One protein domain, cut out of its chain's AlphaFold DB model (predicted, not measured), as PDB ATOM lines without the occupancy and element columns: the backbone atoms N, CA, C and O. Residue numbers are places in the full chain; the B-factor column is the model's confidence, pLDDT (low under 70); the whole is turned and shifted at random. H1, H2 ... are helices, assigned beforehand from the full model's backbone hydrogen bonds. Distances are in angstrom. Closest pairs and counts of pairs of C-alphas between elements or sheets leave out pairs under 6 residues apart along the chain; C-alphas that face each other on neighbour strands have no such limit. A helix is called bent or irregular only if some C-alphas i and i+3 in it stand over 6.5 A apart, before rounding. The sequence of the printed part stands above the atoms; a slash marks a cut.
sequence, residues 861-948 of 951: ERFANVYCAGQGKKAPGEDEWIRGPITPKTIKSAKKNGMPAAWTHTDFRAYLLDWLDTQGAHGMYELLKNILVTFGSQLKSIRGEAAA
ATOM      1  N   GLU A 861      29.738 342.398  57.023       89.31
ATOM      2  CA  GLU A 861      29.245 343.764  56.823       89.31
ATOM      3  C   GLU A 861      29.051 344.068  55.331       89.31
ATOM      4  O   GLU A 861      27.982 344.520  54.910       89.31
ATOM      5  N   ARG A 862      30.069 343.772  54.511       89.62
ATOM      6  CA  ARG A 862      30.019 343.991  53.062       89.62
ATOM      7  C   ARG A 862      28.875 343.218  52.413       89.62
ATOM      8  O   ARG A 862      28.123 343.806  51.643       89.62
ATOM      9  N   PHE A 863      28.727 341.935  52.732       90.69
ATOM     10  CA  PHE A 863      27.635 341.106  52.228       90.69
ATOM     11  C   PHE A 863      26.271 341.703  52.578       90.69
ATOM     12  O   PHE A 863      25.433 341.858  51.694       90.69
ATOM     13  N   ALA A 864      26.065 342.095  53.840       88.25
ATOM     14  CA  ALA A 864      24.797 342.667  54.277       88.25
ATOM     15  C   ALA A 864      24.434 343.930  53.477       88.25
ATOM     16  O   ALA A 864      23.301 344.058  53.011       88.25
ATOM     17  N   ASN A 865      25.402 344.823  53.258       88.00
ATOM     18  CA  ASN A 865      25.200 346.062  52.504       88.00
ATOM     19  C   ASN A 865      24.981 345.815  51.002       88.00
ATOM     20  O   ASN A 865      24.079 346.408  50.413       88.00
ATOM     21  N   VAL A 866      25.747 344.906  50.387       88.31
ATOM     22  CA  VAL A 866      25.566 344.514  48.976       88.31
ATOM     23  C   VAL A 866      24.192 343.878  48.760       88.31
ATOM     24  O   VAL A 866      23.501 344.219  47.801       88.31
ATOM     25  N   TYR A 867      23.767 343.000  49.670       86.31
ATOM     26  CA  TYR A 867      22.464 342.346  49.597       86.31
ATOM     27  C   TYR A 867      21.316 343.360  49.699       86.31
ATOM     28  O   TYR A 867      20.390 343.330  48.889       86.31
ATOM     29  N   CYS A 868      21.392 344.297  50.652       82.12
ATOM     30  CA  CYS A 868      20.381 345.346  50.818       82.12
ATOM     31  C   CYS A 868      20.318 346.288  49.603       82.12
ATOM     32  O   CYS A 868      19.227 346.620  49.140       82.12
ATOM     33  N   ALA A 869      21.469 346.669  49.037       78.44
ATOM     34  CA  ALA A 869      21.536 347.516  47.847       78.44
ATOM     35  C   ALA A 869      20.933 346.842  46.599       78.44
ATOM     36  O   ALA A 869      20.287 347.512  45.799       78.44
ATOM     37  N   GLY A 870      21.092 345.522  46.446       72.81
ATOM     38  CA  GLY A 870      20.534 344.763  45.319       72.81
ATOM     39  C   GLY A 870      19.005 344.615  45.334       72.81
ATOM     40  O   GLY A 870      18.410 344.361  44.289       72.81
ATOM     41  N   GLN A 871      18.360 344.792  46.493       68.50
ATOM     42  CA  GLN A 871      16.902 344.681  46.668       68.50
ATOM     43  C   GLN A 871      16.185 346.051  46.667       68.50
ATOM     44  O   GLN A 871      14.957 346.111  46.574       68.50
ATOM     45  N   GLY A 872      16.924 347.164  46.761       58.22
ATOM     46  CA  GLY A 872      16.384 348.528  46.809       58.22
ATOM     47  C   GLY A 872      16.422 349.260  45.458       58.22
ATOM     48  O   GLY A 872      17.427 349.252  44.760       58.22
ATOM     49  N   LYS A 873      15.350 349.986  45.098       53.25
ATOM     50  CA  LYS A 873      15.309 350.873  43.905       53.25
ATOM     51  C   LYS A 873      16.058 352.214  44.084       53.25
ATOM     52  O   LYS A 873      16.036 353.042  43.177       53.25
ATOM     53  N   LYS A 874      16.697 352.460  45.235       55.53
ATOM     54  CA  LYS A 874      17.531 353.643  45.521       55.53
ATOM     55  C   LYS A 874      18.826 353.193  46.196       55.53
ATOM     56  O   LYS A 874      18.776 352.338  47.075       55.53
ATOM     57  N   ALA A 875      19.954 353.775  45.790       54.66
ATOM     58  CA  ALA A 875      21.233 353.565  46.461       54.66
ATOM     59  C   ALA A 875      21.136 354.087  47.910       54.66
ATOM     60  O   ALA A 875      20.739 355.244  48.082       54.66
ATOM     61  N   PRO A 876      21.439 353.266  48.932       59.00
ATOM     62  CA  PRO A 876      21.385 353.698  50.327       59.00
ATOM     63  C   PRO A 876      22.437 354.782  50.594       59.00
ATOM     64  O   PRO A 876      23.573 354.669  50.123       59.00
ATOM     65  N   GLY A 877      22.067 355.823  51.347       60.62
ATOM     66  CA  GLY A 877      23.012 356.848  51.812       60.62
ATOM     67  C   GLY A 877      24.054 356.261  52.775       60.62
ATOM     68  O   GLY A 877      23.820 355.205  53.360       60.62
ATOM     69  N   GLU A 878      25.206 356.921  52.960       61.41
ATOM     70  CA  GLU A 878      26.289 356.416  53.834       61.41
ATOM     71  C   GLU A 878      25.830 356.159  55.285       61.41
ATOM     72  O   GLU A 878      26.312 355.215  55.916       61.41
ATOM     73  N   ASP A 879      24.845 356.925  55.774       63.50
ATOM     74  CA  ASP A 879      24.233 356.781  57.106       63.50
ATOM     75  C   ASP A 879      23.332 355.535  57.248       63.50
ATOM     76  O   ASP A 879      23.016 355.113  58.360       63.50
ATOM     77  N   GLU A 880      22.913 354.921  56.135       70.88
ATOM     78  CA  GLU A 880      22.040 353.736  56.119       70.88
ATOM     79  C   GLU A 880      22.822 352.415  56.036       70.88
ATOM     80  O   GLU A 880      22.224 351.333  56.114       70.88
ATOM     81  N   TRP A 881      24.152 352.476  55.883       78.38
ATOM     82  CA  TRP A 881      24.979 351.274  55.810       78.38
ATOM     83  C   TRP A 881      25.057 350.592  57.173       78.38
ATOM     84  O   TRP A 881      25.299 351.201  58.215       78.38
ATOM     85  N   ILE A 882      24.910 349.275  57.150       83.50
ATOM     86  CA  ILE A 882      25.132 348.426  58.311       83.50
ATOM     87  C   ILE A 882      26.633 348.462  58.610       83.50
ATOM     88  O   ILE A 882      27.440 348.281  57.698       83.50
ATOM     89  N   ARG A 883      26.995 348.713  59.873       83.19
ATOM     90  CA  ARG A 883      28.377 348.820  60.363       83.19
ATOM     91  C   ARG A 883      28.623 347.846  61.508       83.19
ATOM     92  O   ARG A 883      27.772 347.697  62.387       83.19
ATOM     93  N   GLY A 884      29.811 347.249  61.533       80.06
ATOM     94  CA  GLY A 884      30.249 346.371  62.614       80.06
ATOM     95  C   GLY A 884      29.717 344.934  62.510       80.06
ATOM     96  O   GLY A 884      29.091 344.556  61.518       80.06
ATOM     97  N   PRO A 885      29.986 344.097  63.529       80.38
ATOM     98  CA  PRO A 885      29.684 342.672  63.475       80.38
ATOM     99  C   PRO A 885      28.176 342.408  63.410       80.38
ATOM    100  O   PRO A 885      27.372 342.994  64.146       80.38
ATOM    101  N   ILE A 886      27.781 341.473  62.544       84.44
ATOM    102  CA  ILE A 886      26.372 341.125  62.358       84.44
ATOM    103  C   ILE A 886      25.884 340.234  63.512       84.44
ATOM    104  O   ILE A 886      26.209 339.050  63.619       84.44
ATOM    105  N   THR A 887      25.056 340.813  64.380       84.38
ATOM    106  CA  THR A 887      24.417 340.180  65.536       84.38
ATOM    107  C   THR A 887      22.910 340.047  65.313       84.38
ATOM    108  O   THR A 887      22.335 340.744  64.477       84.38
ATOM    109  N   PRO A 888      22.196 339.232  66.108       83.00
ATOM    110  CA  PRO A 888      20.735 339.187  66.044       83.00
ATOM    111  C   PRO A 888      20.071 340.563  66.239       83.00
ATOM    112  O   PRO A 888      18.996 340.808  65.697       83.00
ATOM    113  N   LYS A 889      20.705 341.475  66.996       84.06
ATOM    114  CA  LYS A 889      20.225 342.852  67.185       84.06
ATOM    115  C   LYS A 889      20.430 343.697  65.925       84.06
ATOM    116  O   LYS A 889      19.490 344.375  65.517       84.06
ATOM    117  N   THR A 890      21.600 343.615  65.288       84.62
ATOM    118  CA  THR A 890      21.875 344.383  64.061       84.62
ATOM    119  C   THR A 890      21.088 343.857  62.862       84.62
ATOM    120  O   THR A 890      20.644 344.649  62.041       84.62
ATOM    121  N   ILE A 891      20.791 342.552  62.795       84.44
ATOM    122  CA  ILE A 891      19.859 342.007  61.792       84.44
ATOM    123  C   ILE A 891      18.456 342.588  61.991       84.44
ATOM    124  O   ILE A 891      17.817 342.996  61.026       84.44
ATOM    125  N   LYS A 892      17.960 342.674  63.237       85.25
ATOM    126  CA  LYS A 892      16.641 343.269  63.517       85.25
ATOM    127  C   LYS A 892      16.554 344.730  63.069       85.25
ATOM    128  O   LYS A 892      15.518 345.112  62.535       85.25
ATOM    129  N   SER A 893      17.606 345.529  63.261       81.44
ATOM    130  CA  SER A 893      17.642 346.902  62.736       81.44
ATOM    131  C   SER A 893      17.771 346.927  61.212       81.44
ATOM    132  O   SER A 893      17.066 347.694  60.565       81.44
ATOM    133  N   ALA A 894      18.582 346.037  60.632       80.94
ATOM    134  CA  ALA A 894      18.803 345.934  59.190       80.94
ATOM    135  C   ALA A 894      17.556 345.516  58.392       80.94
ATOM    136  O   ALA A 894      17.465 345.821  57.205       80.94
ATOM    137  N   LYS A 895      16.553 344.881  59.024       82.88
ATOM    138  CA  LYS A 895      15.248 344.591  58.389       82.88
ATOM    139  C   LYS A 895      14.556 345.846  57.849       82.88
ATOM    140  O   LYS A 895      13.816 345.756  56.878       82.88
ATOM    141  N   LYS A 896      14.811 347.017  58.445       76.75
ATOM    142  CA  LYS A 896      14.293 348.302  57.946       76.75
ATOM    143  C   LYS A 896      14.983 348.764  56.656       76.75
ATOM    144  O   LYS A 896      14.386 349.517  55.900       76.75
ATOM    145  N   ASN A 897      16.192 348.266  56.397       74.00
ATOM    146  CA  ASN A 897      17.078 348.712  55.321       74.00
ATOM    147  C   ASN A 897      17.123 347.715  54.144       74.00
ATOM    148  O   ASN A 897      17.999 347.819  53.295       74.00
ATOM    149  N   GLY A 898      16.199 346.745  54.083       76.19
ATOM    150  CA  GLY A 898      16.070 345.810  52.953       76.19
ATOM    151  C   GLY A 898      16.440 344.349  53.239       76.19
ATOM    152  O   GLY A 898      16.309 343.515  52.346       76.19
ATOM    153  N   MET A 899      16.853 343.994  54.465       82.44
ATOM    154  CA  MET A 899      17.035 342.582  54.848       82.44
ATOM    155  C   MET A 899      15.687 341.839  54.943       82.44
ATOM    156  O   MET A 899      14.748 342.372  55.543       82.44
ATOM    157  N   PRO A 900      15.577 340.588  54.450       84.00
ATOM    158  CA  PRO A 900      14.329 339.834  54.486       84.00
ATOM    159  C   PRO A 900      13.793 339.639  55.910       84.00
ATOM    160  O   PRO A 900      14.508 339.227  56.827       84.00
ATOM    161  N   ALA A 901      12.493 339.878  56.098       78.94
ATOM    162  CA  ALA A 901      11.857 339.781  57.412       78.94
ATOM    163  C   ALA A 901      11.909 338.361  58.007       78.94
ATOM    164  O   ALA A 901      11.975 338.220  59.232       78.94
ATOM    165  N   ALA A 902      11.927 337.337  57.148       83.69
ATOM    166  CA  ALA A 902      11.983 335.927  57.525       83.69
ATOM    167  C   ALA A 902      13.370 335.468  58.007       83.69
ATOM    168  O   ALA A 902      13.455 334.455  58.690       83.69
ATOM    169  N   TRP A 903      14.447 336.198  57.692       85.81
ATOM    170  CA  TRP A 903      15.795 335.749  58.034       85.81
ATOM    171  C   TRP A 903      16.059 335.807  59.541       85.81
ATOM    172  O   TRP A 903      15.861 336.832  60.214       85.81
ATOM    173  N   THR A 904      16.553 334.684  60.052       86.94
ATOM    174  CA  THR A 904      17.202 334.554  61.356       86.94
ATOM    175  C   THR A 904      18.714 334.803  61.242       86.94
ATOM    176  O   THR A 904      19.261 334.967  60.150       86.94
ATOM    177  N   HIS A 905      19.422 334.847  62.378       84.00
ATOM    178  CA  HIS A 905      20.888 334.988  62.379       84.00
ATOM    179  C   HIS A 905      21.585 333.800  61.709       84.00
ATOM    180  O   HIS A 905      22.572 333.991  61.006       84.00
ATOM    181  N   THR A 906      21.043 332.592  61.861       84.94
ATOM    182  CA  THR A 906      21.542 331.388  61.188       84.94
ATOM    183  C   THR A 906      21.296 331.432  59.684       84.94
ATOM    184  O   THR A 906      22.208 331.108  58.930       84.94
ATOM    185  N   ASP A 907      20.132 331.918  59.239       86.25
ATOM    186  CA  ASP A 907      19.841 332.062  57.804       86.25
ATOM    187  C   ASP A 907      20.779 333.076  57.157       86.25
ATOM    188  O   ASP A 907      21.387 332.783  56.134       86.25
ATOM    189  N   PHE A 908      20.978 334.235  57.794       88.38
ATOM    190  CA  PHE A 908      21.932 335.234  57.312       88.38
ATOM    191  C   PHE A 908      23.330 334.634  57.111       88.38
ATOM    192  O   PHE A 908      23.956 334.858  56.079       88.38
ATOM    193  N   ARG A 909      23.815 333.844  58.078       87.50
ATOM    194  CA  ARG A 909      25.121 333.175  57.980       87.50
ATOM    195  C   ARG A 909      25.156 332.125  56.862       87.50
ATOM    196  O   ARG A 909      26.201 331.964  56.241       87.50
ATOM    197  N   ALA A 910      24.038 331.446  56.589       87.62
ATOM    198  CA  ALA A 910      23.920 330.490  55.489       87.62
ATOM    199  C   ALA A 910      24.058 331.184  54.125       87.62
ATOM    200  O   ALA A 910      24.885 330.781  53.310       87.62
ATOM    201  N   TYR A 911      23.316 332.276  53.911       88.81
ATOM    202  CA  TYR A 911      23.414 333.082  52.690       88.81
ATOM    203  C   TYR A 911      24.767 333.796  52.561       88.81
ATOM    204  O   TYR A 911      25.265 333.957  51.451       88.81
ATOM    205  N   LEU A 912      25.392 334.191  53.678       89.25
ATOM    206  CA  LEU A 912      26.758 334.719  53.673       89.25
ATOM    207  C   LEU A 912      27.755 333.670  53.170       89.25
ATOM    208  O   LEU A 912      28.610 334.005  52.359       89.25
ATOM    209  N   LEU A 913      27.668 332.422  53.641       89.06
ATOM    210  CA  LEU A 913      28.549 331.348  53.172       89.06
ATOM    211  C   LEU A 913      28.333 331.032  51.691       89.06
ATOM    212  O   LEU A 913      29.310 330.866  50.970       89.06
ATOM    213  N   ASP A 914      27.080 330.996  51.237       89.62
ATOM    214  CA  ASP A 914      26.766 330.831  49.817       89.62
ATOM    215  C   ASP A 914      27.357 331.971  48.975       89.62
ATOM    216  O   ASP A 914      28.029 331.732  47.972       89.62
ATOM    217  N   TRP A 915      27.211 333.217  49.432       90.62
ATOM    218  CA  TRP A 915      27.832 334.365  48.781       90.62
ATOM    219  C   TRP A 915      29.359 334.252  48.756       90.62
ATOM    220  O   TRP A 915      29.961 334.486  47.713       90.62
ATOM    221  N   LEU A 916      30.000 333.851  49.856       90.56
ATOM    222  CA  LEU A 916      31.453 333.657  49.905       90.56
ATOM    223  C   LEU A 916      31.934 332.584  48.916       90.56
ATOM    224  O   LEU A 916      32.969 332.782  48.280       90.56
ATOM    225  N   ASP A 917      31.169 331.508  48.724       91.06
ATOM    226  CA  ASP A 917      31.450 330.499  47.697       91.06
ATOM    227  C   ASP A 917      31.402 331.104  46.285       91.06
ATOM    228  O   ASP A 917      32.331 330.908  45.503       91.06
ATOM    229  N   THR A 918      30.406 331.950  45.981       88.75
ATOM    230  CA  THR A 918      30.361 332.666  44.686       88.75
ATOM    231  C   THR A 918      31.534 333.628  44.475       88.75
ATOM    232  O   THR A 918      31.837 333.985  43.339       88.75
ATOM    233  N   GLN A 919      32.198 334.055  45.554       89.44
ATOM    234  CA  GLN A 919      33.397 334.897  45.507       89.44
ATOM    235  C   GLN A 919      34.710 334.083  45.509       89.44
ATOM    236  O   GLN A 919      35.783 334.685  45.500       89.44
ATOM    237  N   GLY A 920      34.647 332.743  45.515       88.44
ATOM    238  CA  GLY A 920      35.804 331.844  45.404       88.44
ATOM    239  C   GLY A 920      36.258 331.161  46.703       88.44
ATOM    240  O   GLY A 920      37.261 330.447  46.695       88.44
ATOM    241  N   ALA A 921      35.562 331.351  47.832       89.31
ATOM    242  CA  ALA A 921      35.895 330.709  49.112       89.31
ATOM    243  C   ALA A 921      35.246 329.314  49.252       89.31
ATOM    244  O   ALA A 921      34.444 329.068  50.157       89.31
ATOM    245  N   HIS A 922      35.593 328.406  48.335       91.50
ATOM    246  CA  HIS A 922      34.894 327.127  48.150       91.50
ATOM    247  C   HIS A 922      35.020 326.141  49.316       91.50
ATOM    248  O   HIS A 922      34.038 325.525  49.731       91.50
ATOM    249  N   GLY A 923      36.217 326.018  49.896       91.44
ATOM    250  CA  GLY A 923      36.503 324.966  50.878       91.44
ATOM    251  C   GLY A 923      35.618 325.020  52.129       91.44
ATOM    252  O   GLY A 923      35.253 323.980  52.670       91.44
ATOM    253  N   MET A 924      35.211 326.213  52.579       89.75
ATOM    254  CA  MET A 924      34.273 326.348  53.705       89.75
ATOM    255  C   MET A 924      32.882 325.816  53.373       89.75
ATOM    256  O   MET A 924      32.259 325.161  54.211       89.75
ATOM    257  N   TYR A 925      32.391 326.123  52.171       89.44
ATOM    258  CA  TYR A 925      31.082 325.677  51.715       89.44
ATOM    259  C   TYR A 925      31.059 324.154  51.570       89.44
ATOM    260  O   TYR A 925      30.175 323.510  52.133       89.44
ATOM    261  N   GLU A 926      32.056 323.573  50.896       89.31
ATOM    262  CA  GLU A 926      32.151 322.123  50.684       89.31
ATOM    263  C   GLU A 926      32.250 321.341  51.997       89.31
ATOM    264  O   GLU A 926      31.470 320.412  52.222       89.31
ATOM    265  N   LEU A 927      33.144 321.755  52.899       90.56
ATOM    266  CA  LEU A 927      33.331 321.093  54.189       90.56
ATOM    267  C   LEU A 927      32.031 321.118  55.013       90.56
ATOM    268  O   LEU A 927      31.522 320.074  55.429       90.56
ATOM    269  N   LEU A 928      31.443 322.303  55.221       89.00
ATOM    270  CA  LEU A 928      30.240 322.446  56.049       89.00
ATOM    271  C   LEU A 928      29.015 321.764  55.422       89.00
ATOM    272  O   LEU A 928      28.220 321.174  56.159       89.00
ATOM    273  N   LYS A 929      28.881 321.782  54.087       88.12
ATOM    274  CA  LYS A 929      27.833 321.053  53.349       88.12
ATOM    275  C   LYS A 929      27.922 319.544  53.583       88.12
ATOM    276  O   LYS A 929      26.879 318.901  53.703       88.12
ATOM    277  N   ASN A 930      29.134 318.997  53.670       86.00
ATOM    278  CA  ASN A 930      29.368 317.556  53.783       86.00
ATOM    279  C   ASN A 930      29.322 317.026  55.227       86.00
ATOM    280  O   ASN A 930      29.094 315.834  55.416       86.00
ATOM    281  N   ILE A 931      29.536 317.866  56.247       86.00
ATOM    282  CA  ILE A 931      29.589 317.427  57.660       86.00
ATOM    283  C   ILE A 931      28.293 317.714  58.422       86.00
ATOM    284  O   ILE A 931      27.913 316.954  59.311       86.00
ATOM    285  N   LEU A 932      27.590 318.800  58.096       83.19
ATOM    286  CA  LEU A 932      26.396 319.219  58.827       83.19
ATOM    287  C   LEU A 932      25.133 318.887  58.025       83.19
ATOM    288  O   LEU A 932      24.699 319.684  57.206       83.19
ATOM    289  N   VAL A 933      24.501 317.740  58.285       76.25
ATOM    290  CA  VAL A 933      23.350 317.224  57.505       76.25
ATOM    291  C   VAL A 933      22.210 318.245  57.342       76.25
ATOM    292  O   VAL A 933      21.755 318.513  56.229       76.25
ATOM    293  N   THR A 934      21.756 318.850  58.442       72.69
ATOM    294  CA  THR A 934      20.656 319.834  58.431       72.69
ATOM    295  C   THR A 934      21.049 321.115  57.701       72.69
ATOM    296  O   THR A 934      20.290 321.629  56.882       72.69
ATOM    297  N   PHE A 935      22.266 321.597  57.932       75.12
ATOM    298  CA  PHE A 935      22.780 322.809  57.308       75.12
ATOM    299  C   PHE A 935      23.084 322.620  55.812       75.12
ATOM    300  O   PHE A 935      22.752 323.474  54.995       75.12
ATOM    301  N   GLY A 936      23.619 321.465  55.420       75.88
ATOM    302  CA  GLY A 936      23.842 321.094  54.027       75.88
ATOM    303  C   GLY A 936      22.539 321.036  53.231       75.88
ATOM    304  O   GLY A 936      22.507 321.470  52.081       75.88
ATOM    305  N   SER A 937      21.437 320.580  53.842       75.62
ATOM    306  CA  SER A 937      20.109 320.638  53.212       75.62
ATOM    307  C   SER A 937      19.623 322.079  52.997       75.62
ATOM    308  O   SER A 937      19.078 322.396  51.939       75.62
ATOM    309  N   GLN A 938      19.900 322.975  53.951       79.56
ATOM    310  CA  GLN A 938      19.584 324.398  53.849       79.56
ATOM    311  C   GLN A 938      20.388 325.076  52.730       79.56
ATOM    312  O   GLN A 938      19.805 325.790  51.920       79.56
ATOM    313  N   LEU A 939      21.694 324.808  52.622       79.31
ATOM    314  CA  LEU A 939      22.541 325.329  51.539       79.31
ATOM    315  C   LEU A 939      22.089 324.833  50.154       79.31
ATOM    316  O   LEU A 939      21.955 325.628  49.225       79.31
ATOM    317  N   LYS A 940      21.766 323.537  50.024       76.62
ATOM    318  CA  LYS A 940      21.203 322.966  48.783       76.62
ATOM    319  C   LYS A 940      19.868 323.613  48.401       76.62
ATOM    320  O   LYS A 940      19.597 323.811  47.219       76.62
ATOM    321  N   SER A 941      19.037 323.948  49.389       78.62
ATOM    322  CA  SER A 941      17.769 324.654  49.177       78.62
ATOM    323  C   SER A 941      17.983 326.083  48.668       78.62
ATOM    324  O   SER A 941      17.330 326.484  47.708       78.62
ATOM    325  N   ILE A 942      18.952 326.820  49.229       81.06
ATOM    326  CA  ILE A 942      19.305 328.186  48.794       81.06
ATOM    327  C   ILE A 942      19.669 328.228  47.300       81.06
ATOM    328  O   ILE A 942      19.243 329.142  46.596       81.06
ATOM    329  N   ARG A 943      20.385 327.213  46.794       77.81
ATOM    330  CA  ARG A 943      20.753 327.092  45.368       77.81
ATOM    331  C   ARG A 943      19.681 326.475  44.467       77.81
ATOM    332  O   ARG A 943      19.889 326.376  43.262       77.81
ATOM    333  N   GLY A 944      18.564 326.010  45.024       66.31
ATOM    334  CA  GLY A 944      17.561 325.245  44.277       66.31
ATOM    335  C   GLY A 944      18.006 323.830  43.867       66.31
ATOM    336  O   GLY A 944      17.266 323.143  43.166       66.31
ATOM    337  N   GLU A 945      19.164 323.345  44.337       59.91
ATOM    338  CA  GLU A 945      19.692 321.994  44.058       59.91
ATOM    339  C   GLU A 945      18.780 320.885  44.619       59.91
ATOM    340  O   GLU A 945      18.757 319.769  44.105       59.91
ATOM    341  N   ALA A 946      17.988 321.190  45.653       48.81
ATOM    342  CA  ALA A 946      17.037 320.248  46.245       48.81
ATOM    343  C   ALA A 946      15.894 319.840  45.288       48.81
ATOM    344  O   ALA A 946      15.318 318.771  45.461       48.81
ATOM    345  N   ALA A 947      15.577 320.659  44.275       40.78
ATOM    346  CA  ALA A 947      14.521 320.367  43.304       40.78
ATOM    347  C   ALA A 947      14.996 319.489  42.128       40.78
ATOM    348  O   ALA A 947      14.175 318.839  41.489       40.78
ATOM    349  N   ALA A 948      16.306 319.439  41.860       41.56
ATOM    350  CA  ALA A 948      16.879 318.707  40.727       41.56
ATOM    351  C   ALA A 948      17.168 317.224  41.022       41.56
ATOM    352  O   ALA A 948      17.267 316.437  40.095       41.56
TER     353      ALA A 948
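This is residues 861 to 948 of the 951 residues of an uncharacterized protein of Pseudozyma antarctica (strain T-34) (UniProt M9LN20). Helix H3 runs through the middle of an elongated body; H4 and H5 pack on one side of it, while H1 and H2 lie more loosely on its other side. The long link from H1 to H2 loops out at one end of the body, and short H6 follows H5 toward the other end. The printed part has 88 residues, with six named helices, H1 to H6 in chain order, and no named strand: the class is all helix. The whole is compact, with a radius of gyration of the C-alphas of 14.0 A, and spans 40 by 23 by 23 A.

Find C-alpha 861 at (29.245, 343.764, 56.823); from there H1 runs 16.0 A to residue 871. H2, residues 888 to 897, is neither bent nor irregular, but only just: C-alphas 893 and 896 are 6.0 A apart. Look next at C-alpha 905, at (20.888, 334.988, 62.379), where H3 begins; it runs 20.2 A to residue 918. H4 holds residues 922 to 931, H5 933 to 942, and H6 945 to 948, ending at (16.879, 318.707, 40.727).

Start at H3: its residues 913 to 917 alone touch H4, closest at the C-alphas of Asp 917 and Tyr 925, 6.3 A. Its residues 910 to 914 alone touch H5, at a steep tilt of 65 degrees, the same way; the closest C-alphas, of Ala 910 and Leu 939, are 6.6 A apart. H4 and H5 touch only at the corner, with C-alphas 929 and 936 closest, at 4.0 A. H5 and H6 only just touch, only at the corner, with 3 pairs of C-alphas within 8 A; the closest, 940 and 946, are 5.6 A apart. H1 is close to H3 but not clearly touching, about perpendicular at 87 degrees; C-alphas 863 and 912 are closest, at 6.6 A. H2 is likewise close but not clearly touching to H1, at C-alphas 868 and 897, 6.5 A, and to H3, at C-alphas 888 and 905, 5.6 A. Every O i to N i+4 pair is within hydrogen-bond range in H1, H3, H4 and H5, but 4 of 6 in H2; H6 is too short for such a pair.

The two C-alphas farthest apart, of Asp 879 and Ala 948, are 42.1 A apart. The printed part has no cut, and its long link is residues 872 to 887. Look for pLDDT under 70 at residues 871 to 879 and 944 to 948.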